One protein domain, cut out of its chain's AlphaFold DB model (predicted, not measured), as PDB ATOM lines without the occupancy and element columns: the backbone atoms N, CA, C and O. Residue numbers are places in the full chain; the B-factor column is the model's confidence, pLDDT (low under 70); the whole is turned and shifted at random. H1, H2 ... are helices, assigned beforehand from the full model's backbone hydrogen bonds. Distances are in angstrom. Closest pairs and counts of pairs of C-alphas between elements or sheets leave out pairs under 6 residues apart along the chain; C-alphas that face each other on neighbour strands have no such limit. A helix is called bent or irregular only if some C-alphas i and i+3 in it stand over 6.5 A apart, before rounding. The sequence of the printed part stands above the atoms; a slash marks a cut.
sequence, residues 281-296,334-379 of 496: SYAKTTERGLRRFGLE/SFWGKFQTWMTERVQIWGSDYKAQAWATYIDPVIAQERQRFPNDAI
ATOM      1  N   SER A 281     233.867 237.024 270.261       55.84
ATOM      2  CA  SER A 281     233.746 238.022 271.334       55.84
ATOM      3  C   SER A 281     234.969 238.006 272.248       55.84
ATOM      4  O   SER A 281     235.500 239.062 272.576       55.84
ATOM      5  N   TYR A 282     235.459 236.815 272.604       50.41
ATOM      6  CA  TYR A 282     236.620 236.640 273.482       50.41
ATOM      7  C   TYR A 282     237.889 237.273 272.898       50.41
ATOM      8  O   TYR A 282     238.540 238.084 273.554       50.41
ATOM      9  N   ALA A 283     238.214 236.948 271.640       51.97
ATOM     10  CA  ALA A 283     239.439 237.424 270.998       51.97
ATOM     11  C   ALA A 283     239.462 238.955 270.871       51.97
ATOM     12  O   ALA A 283     240.439 239.583 271.259       51.97
ATOM     13  N   LYS A 284     238.352 239.562 270.427       58.66
ATOM     14  CA  LYS A 284     238.235 241.025 270.297       58.66
ATOM     15  C   LYS A 284     238.300 241.745 271.643       58.66
ATOM     16  O   LYS A 284     238.825 242.850 271.716       58.66
ATOM     17  N   THR A 285     237.756 241.142 272.695       59.47
ATOM     18  CA  THR A 285     237.736 241.753 274.032       59.47
ATOM     19  C   THR A 285     239.101 241.645 274.701       59.47
ATOM     20  O   THR A 285     239.584 242.623 275.259       59.47
ATOM     21  N   THR A 286     239.779 240.507 274.532       59.19
ATOM     22  CA  THR A 286     241.165 240.303 274.982       59.19
ATOM     23  C   THR A 286     242.134 241.229 274.245       59.19
ATOM     24  O   THR A 286     242.980 241.854 274.871       59.19
ATOM     25  N   GLU A 287     241.971 241.392 272.929       59.34
ATOM     26  CA  GLU A 287     242.767 242.316 272.112       59.34
ATOM     27  C   GLU A 287     242.618 243.773 272.582       59.34
ATOM     28  O   GLU A 287     243.598 244.502 272.701       59.34
ATOM     29  N   ARG A 288     241.394 244.205 272.897       65.62
ATOM     30  CA  ARG A 288     241.132 245.570 273.386       65.62
ATOM     31  C   ARG A 288     241.579 245.775 274.827       65.62
ATOM     32  O   ARG A 288     242.091 246.844 275.148       65.62
ATOM     33  N   GLY A 289     241.431 244.750 275.664       67.00
ATOM     34  CA  GLY A 289     241.994 244.722 277.011       67.00
ATOM     35  C   GLY A 289     243.512 244.881 276.980       67.00
ATOM     36  O   GLY A 289     244.043 245.709 277.708       67.00
ATOM     37  N   LEU A 290     244.195 244.186 276.064       68.12
ATOM     38  CA  LEU A 290     245.640 244.310 275.858       68.12
ATOM     39  C   LEU A 290     246.052 245.731 275.469       68.12
ATOM     40  O   LEU A 290     246.995 246.273 276.041       68.12
ATOM     41  N   ARG A 291     245.327 246.358 274.535       65.75
ATOM     42  CA  ARG A 291     245.597 247.746 274.123       65.75
ATOM     43  C   ARG A 291     245.478 248.714 275.291       65.75
ATOM     44  O   ARG A 291     246.342 249.564 275.480       65.75
ATOM     45  N   ARG A 292     244.415 248.584 276.086       72.62
ATOM     46  CA  ARG A 292     244.212 249.451 277.246       72.62
ATOM     47  C   ARG A 292     245.263 249.215 278.319       72.62
ATOM     48  O   ARG A 292     245.821 250.180 278.821       72.62
ATOM     49  N   PHE A 293     245.576 247.955 278.596       73.19
ATOM     50  CA  PHE A 293     246.616 247.579 279.544       73.19
ATOM     51  C   PHE A 293     247.980 248.151 279.138       73.19
ATOM     52  O   PHE A 293     248.670 248.734 279.966       73.19
ATOM     53  N   GLY A 294     248.341 248.088 277.852       71.75
ATOM     54  CA  GLY A 294     249.564 248.714 277.340       71.75
ATOM     55  C   GLY A 294     249.576 250.244 277.462       71.75
ATOM     56  O   GLY A 294     250.627 250.827 277.709       71.75
ATOM     57  N   LEU A 295     248.418 250.903 277.330       69.69
ATOM     58  CA  LEU A 295     248.288 252.350 277.544       69.69
ATOM     59  C   LEU A 295     248.362 252.748 279.026       69.69
ATOM     60  O   LEU A 295     248.850 253.834 279.328       69.69
ATOM     61  N   GLU A 296     247.851 251.906 279.924       75.38
ATOM     62  CA  GLU A 296     247.852 252.134 281.376       75.38
ATOM     63  C   GLU A 296     249.201 251.793 282.021       75.38
ATOM     64  O   GLU A 296     249.530 252.368 283.055       75.38
ATOM     65  N   SER A 334     257.266 239.797 283.722       72.31
ATOM     66  CA  SER A 334     257.174 240.222 282.328       72.31
ATOM     67  C   SER A 334     255.848 240.934 282.033       72.31
ATOM     68  O   SER A 334     254.832 240.695 282.692       72.31
ATOM     69  N   PHE A 335     255.837 241.775 280.993       71.56
ATOM     70  CA  PHE A 335     254.618 242.419 280.492       71.56
ATOM     71  C   PHE A 335     253.478 241.408 280.287       71.56
ATOM     72  O   PHE A 335     252.356 241.635 280.737       71.56
ATOM     73  N   TRP A 336     253.781 240.260 279.672       72.75
ATOM     74  CA  TRP A 336     252.798 239.214 279.397       72.75
ATOM     75  C   TRP A 336     252.302 238.515 280.663       72.75
ATOM     76  O   TRP A 336     251.103 238.277 280.775       72.75
ATOM     77  N   GLY A 337     253.178 238.255 281.637       70.69
ATOM     78  CA  GLY A 337     252.774 237.693 282.928       70.69
ATOM     79  C   GLY A 337     251.862 238.632 283.711       70.69
ATOM     80  O   GLY A 337     250.828 238.209 284.225       70.69
ATOM     81  N   LYS A 338     252.180 239.932 283.735       75.31
ATOM     82  CA  LYS A 338     251.325 240.944 284.370       75.31
ATOM     83  C   LYS A 338     249.993 241.116 283.645       75.31
ATOM     84  O   LYS A 338     248.960 241.194 284.305       75.31
ATOM     85  N   PHE A 339     249.995 241.108 282.312       74.44
ATOM     86  CA  PHE A 339     248.763 241.143 281.525       74.44
ATOM     87  C   PHE A 339     247.895 239.904 281.766       74.44
ATOM     88  O   PHE A 339     246.681 240.020 281.909       74.44
ATOM     89  N   GLN A 340     248.502 238.718 281.848       74.38
ATOM     90  CA  GLN A 340     247.787 237.473 282.114       74.38
ATOM     91  C   GLN A 340     247.152 237.476 283.507       74.38
ATOM     92  O   GLN A 340     245.978 237.131 283.635       74.38
ATOM     93  N   THR A 341     247.893 237.898 284.533       79.62
ATOM     94  CA  THR A 341     247.358 238.060 285.893       79.62
ATOM     95  C   THR A 341     246.192 239.044 285.897       79.62
ATOM     96  O   THR A 341     245.107 238.705 286.364       79.62
ATOM     97  N   TRP A 342     246.365 240.208 285.264       88.62
ATOM     98  CA  TRP A 342     245.313 241.213 285.136       88.62
ATOM     99  C   TRP A 342     244.068 240.673 284.413       88.62
ATOM    100  O   TRP A 342     242.953 240.849 284.897       88.62
ATOM    101  N   MET A 343     244.225 239.966 283.289       81.00
ATOM    102  CA  MET A 343     243.098 239.368 282.561       81.00
ATOM    103  C   MET A 343     242.352 238.346 283.419       81.00
ATOM    104  O   MET A 343     241.121 238.359 283.443       81.00
ATOM    105  N   THR A 344     243.073 237.481 284.134       79.69
ATOM    106  CA  THR A 344     242.466 236.495 285.039       79.69
ATOM    107  C   THR A 344     241.664 237.182 286.142       79.69
ATOM    108  O   THR A 344     240.507 236.824 286.365       79.69
ATOM    109  N   GLU A 345     242.226 238.214 286.773       87.38
ATOM    110  CA  GLU A 345     241.533 239.013 287.788       87.38
ATOM    111  C   GLU A 345     240.280 239.690 287.218       87.38
ATOM    112  O   GLU A 345     239.209 239.647 287.824       87.38
ATOM    113  N   ARG A 346     240.362 240.280 286.020       86.19
ATOM    114  CA  ARG A 346     239.206 240.934 285.388       86.19
ATOM    115  C   ARG A 346     238.115 239.957 284.988       86.19
ATOM    116  O   ARG A 346     236.949 240.265 285.201       86.19
ATOM    117  N   VAL A 347     238.456 238.772 284.487       82.81
ATOM    118  CA  VAL A 347     237.470 237.714 284.213       82.81
ATOM    119  C   VAL A 347     236.808 237.225 285.503       82.81
ATOM    120  O   VAL A 347     235.613 236.931 285.495       82.81
ATOM    121  N   GLN A 348     237.541 237.184 286.618       83.81
ATOM    122  CA  GLN A 348     236.978 236.827 287.919       83.81
ATOM    123  C   GLN A 348     236.004 237.892 288.448       83.81
ATOM    124  O   GLN A 348     234.965 237.539 288.998       83.81
ATOM    125  N   ILE A 349     236.312 239.182 288.265       89.50
ATOM    126  CA  ILE A 349     235.494 240.298 288.777       89.50
ATOM    127  C   ILE A 349     234.303 240.606 287.857       89.50
ATOM    128  O   ILE A 349     233.182 240.781 288.324       89.50
ATOM    129  N   TRP A 350     234.538 240.716 286.550       87.00
ATOM    130  CA  TRP A 350     233.540 241.152 285.562       87.00
ATOM    131  C   TRP A 350     232.787 239.989 284.916       87.00
ATOM    132  O   TRP A 350     231.829 240.204 284.174       87.00
ATOM    133  N   GLY A 351     233.207 238.760 285.209       85.75
ATOM    134  CA  GLY A 351     232.674 237.553 284.608       85.75
ATOM    135  C   GLY A 351     233.277 237.256 283.236       85.75
ATOM    136  O   GLY A 351     233.895 238.092 282.571       85.75
ATOM    137  N   SER A 352     233.061 236.019 282.794       79.25
ATOM    138  CA  SER A 352     233.493 235.519 281.487       79.25
ATOM    139  C   SER A 352     232.577 235.944 280.333       79.25
ATOM    140  O   SER A 352     232.873 235.634 279.176       79.25
ATOM    141  N   ASP A 353     231.475 236.649 280.617       79.69
ATOM    142  CA  ASP A 353     230.636 237.244 279.582       79.69
ATOM    143  C   ASP A 353     231.199 238.599 279.143       79.69
ATOM    144  O   ASP A 353     230.944 239.643 279.736       79.69
ATOM    145  N   TYR A 354     231.942 238.582 278.041       72.81
ATOM    146  CA  TYR A 354     232.558 239.764 277.436       72.81
ATOM    147  C   TYR A 354     231.563 240.782 276.861       72.81
ATOM    148  O   TYR A 354     231.974 241.845 276.402       72.81
ATOM    149  N   LYS A 355     230.261 240.467 276.854       75.50
ATOM    150  CA  LYS A 355     229.196 241.423 276.528       75.50
ATOM    151  C   LYS A 355     228.681 242.174 277.751       75.50
ATOM    152  O   LYS A 355     227.859 243.074 277.593       75.50
ATOM    153  N   ALA A 356     229.126 241.803 278.951       75.44
ATOM    154  CA  ALA A 356     228.723 242.487 280.164       75.44
ATOM    155  C   ALA A 356     229.113 243.968 280.101       75.44
ATOM    156  O   ALA A 356     230.173 244.341 279.588       75.44
ATOM    157  N   GLN A 357     228.260 244.809 280.683       79.50
ATOM    158  CA  GLN A 357     228.426 246.260 280.691       79.50
ATOM    159  C   GLN A 357     229.790 246.699 281.247       79.50
ATOM    160  O   GLN A 357     230.338 247.706 280.802       79.50
ATOM    161  N   ALA A 358     230.369 245.937 282.180       78.94
ATOM    162  CA  ALA A 358     231.686 246.212 282.749       78.94
ATOM    163  C   ALA A 358     232.806 246.184 281.692       78.94
ATOM    164  O   ALA A 358     233.629 247.099 281.646       78.94
ATOM    165  N   TRP A 359     232.794 245.193 280.790       82.44
ATOM    166  CA  TRP A 359     233.765 245.100 279.697       82.44
ATOM    167  C   TRP A 359     233.600 246.246 278.699       82.44
ATOM    168  O   TRP A 359     234.590 246.867 278.317       82.44
ATOM    169  N   ALA A 360     232.357 246.570 278.322       76.38
ATOM    170  CA  ALA A 360     232.064 247.699 277.438       76.38
ATOM    171  C   ALA A 360     232.537 249.029 278.045       76.38
ATOM    172  O   ALA A 360     233.263 249.780 277.402       76.38
ATOM    173  N   THR A 361     232.237 249.265 279.325       81.56
ATOM    174  CA  THR A 361     232.633 250.488 280.046       81.56
ATOM    175  C   THR A 361     234.153 250.669 280.089       81.56
ATOM    176  O   THR A 361     234.638 251.793 279.984       81.56
ATOM    177  N   TYR A 362     234.918 249.580 280.206       80.69
ATOM    178  CA  TYR A 362     236.382 249.640 280.192       80.69
ATOM    179  C   TYR A 362     236.962 249.858 278.783       80.69
ATOM    180  O   TYR A 362     237.959 250.555 278.611       80.69
ATOM    181  N   ILE A 363     236.339 249.272 277.761       78.50
ATOM    182  CA  ILE A 363     236.879 249.212 276.397       78.50
ATOM    183  C   ILE A 363     236.448 250.398 275.529       78.50
ATOM    184  O   ILE A 363     237.243 250.899 274.730       78.50
ATOM    185  N   ASP A 364     235.209 250.863 275.663       78.50
ATOM    186  CA  ASP A 364     234.635 251.911 274.815       78.50
ATOM    187  C   ASP A 364     235.416 253.240 274.856       78.50
ATOM    188  O   ASP A 364     235.639 253.815 273.784       78.50
ATOM    189  N   PRO A 365     235.937 253.712 276.010       80.81
ATOM    190  CA  PRO A 365     236.781 254.908 276.052       80.81
ATOM    191  C   PRO A 365     238.054 254.776 275.208       80.81
ATOM    192  O   PRO A 365     238.525 255.747 274.619       80.81
ATOM    193  N   VAL A 366     238.601 253.564 275.112       73.56
ATOM    194  CA  VAL A 366     239.825 253.261 274.355       73.56
ATOM    195  C   VAL A 366     239.550 253.307 272.865       73.56
ATOM    196  O   VAL A 366     240.314 253.901 272.112       73.56
ATOM    197  N   ILE A 367     238.412 252.750 272.448       68.25
ATOM    198  CA  ILE A 367     237.945 252.828 271.062       68.25
ATOM    199  C   ILE A 367     237.701 254.285 270.672       68.25
ATOM    200  O   ILE A 367     238.093 254.699 269.582       68.25
ATOM    201  N   ALA A 368     237.072 255.072 271.546       72.75
ATOM    202  CA  ALA A 368     236.833 256.489 271.298       72.75
ATOM    203  C   ALA A 368     238.154 257.264 271.144       72.75
ATOM    204  O   ALA A 368     238.311 258.029 270.193       72.75
ATOM    205  N   GLN A 369     239.128 257.010 272.022       72.00
ATOM    206  CA  GLN A 369     240.451 257.630 271.958       72.00
ATOM    207  C   GLN A 369     241.236 257.212 270.703       72.00
ATOM    208  O   GLN A 369     241.893 258.047 270.082       72.00
ATOM    209  N   GLU A 370     241.160 255.944 270.292       63.41
ATOM    210  CA  GLU A 370     241.786 255.480 269.050       63.41
ATOM    211  C   GLU A 370     241.128 256.092 267.814       63.41
ATOM    212  O   GLU A 370     241.841 256.535 266.921       63.41
ATOM    213  N   ARG A 371     239.797 256.206 267.776       67.62
ATOM    214  CA  ARG A 371     239.080 256.871 266.675       67.62
ATOM    215  C   ARG A 371     239.429 258.349 266.558       67.62
ATOM    216  O   ARG A 371     239.549 258.855 265.450       67.62
ATOM    217  N   GLN A 372     239.630 259.037 267.683       67.94
ATOM    218  CA  GLN A 372     240.117 260.419 267.673       67.94
ATOM    219  C   GLN A 372     241.541 260.521 267.112       67.94
ATOM    220  O   GLN A 372     241.846 261.459 266.382       67.94
ATOM    221  N   ARG A 373     242.413 259.556 267.430       61.50
ATOM    222  CA  ARG A 373     243.794 259.521 266.918       61.50
ATOM    223  C   ARG A 373     243.882 259.055 265.462       61.50
ATOM    224  O   ARG A 373     244.794 259.473 264.755       61.50
ATOM    225  N   PHE A 374     242.952 258.210 265.019       59.91
ATOM    226  CA  PHE A 374     242.936 257.572 263.700       59.91
ATOM    227  C   PHE A 374     241.525 257.628 263.084       59.91
ATOM    228  O   PHE A 374     240.842 256.607 262.999       59.91
ATOM    229  N   PRO A 375     241.069 258.807 262.625       58.38
ATOM    230  CA  PRO A 375     239.689 259.010 262.166       58.38
ATOM    231  C   PRO A 375     239.320 258.210 260.907       58.38
ATOM    232  O   PRO A 375     238.149 257.908 260.693       58.38
ATOM    233  N   ASN A 376     240.309 257.814 260.102       52.34
ATOM    234  CA  ASN A 376     240.105 257.028 258.879       52.34
ATOM    235  C   ASN A 376     240.032 255.510 259.132       52.34
ATOM    236  O   ASN A 376     239.951 254.732 258.183       52.34
ATOM    237  N   ASP A 377     240.107 255.071 260.390       51.69
ATOM    238  CA  ASP A 377     240.148 253.659 260.748       51.69
ATOM    239  C   ASP A 377     238.801 253.156 261.291       51.69
ATOM    240  O   ASP A 377     238.379 253.468 262.409       51.69
ATOM    241  N   ALA A 378     238.120 252.324 260.501       53.59
ATOM    242  CA  ALA A 378     236.858 251.698 260.875       53.59
ATOM    243  C   ALA A 378     237.087 250.493 261.806       53.59
ATOM    244  O   ALA A 378     236.902 249.343 261.411       53.59
ATOM    245  N   ILE A 379     237.471 250.732 263.065       53.53
ATOM    246  CA  ILE A 379     237.522 249.670 264.083       53.53
ATOM    247  C   ILE A 379     236.086 249.140 264.292       53.53
ATOM    248  O   ILE A 379     235.228 249.895 264.780       53.53
TER     249      ILE A 379
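What this domain is: This is residues 281 to 296 and 334 to 379 of the 496 residues of an uncharacterized protein of Mycena chlorophos (UniProt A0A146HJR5). The longest helix, H3, and H2 make a V with their short link at its point, and H1 lies between the two arms, crossing both steeply. Residues 372 to 378 stick out at the far end of H3. The printed part has 62 residues with three named helices in the order H1, H2, H3, no named strand, and is all helix. It is compact, with a radius of gyration of the C-alphas of 12.1 A and spans of 35 by 28 by 17 A.

How they stand to each other: H3, residues 357 to 373, touches H1, residues 281 to 296, with residues 359 to 366 alone, at a steep tilt of 63 degrees, the same way; the closest C-alphas, of Arg 288 and Ile 363, are 6.4 A apart. H2, residues 335 to 350, touches H1 with residues 339 to 343 alone, at a steep tilt of 60 degrees, opposite ways; the closest C-alphas, of Phe 293 and Phe 339, are 7.1 A apart. H2 and H3 are close but not clearly touching, the closest C-alphas, of Trp 350 and Ala 358, being 6.1 A apart. Every O i to N i+4 pair is within hydrogen-bond range in H1 and H2, and 11 of 13 in H3.

Where its parts are: H3 is 24.5 A long, from C-alpha 357 at (228.426, 246.260, 280.691), and only just irregular: C-alphas 362 and 365 are 6.7 A apart. H1, 22.3 A, begins at C-alpha 281 at (233.746, 238.022, 271.334); H2 is 21.7 A.

The domain as a whole: Residues 297 to 333 are not printed; C-alphas 296 and 334 are 15.2 A apart across the cut. The pLDDT is under 70 at 23 residues, among them 281 to 291 and 370 to 379.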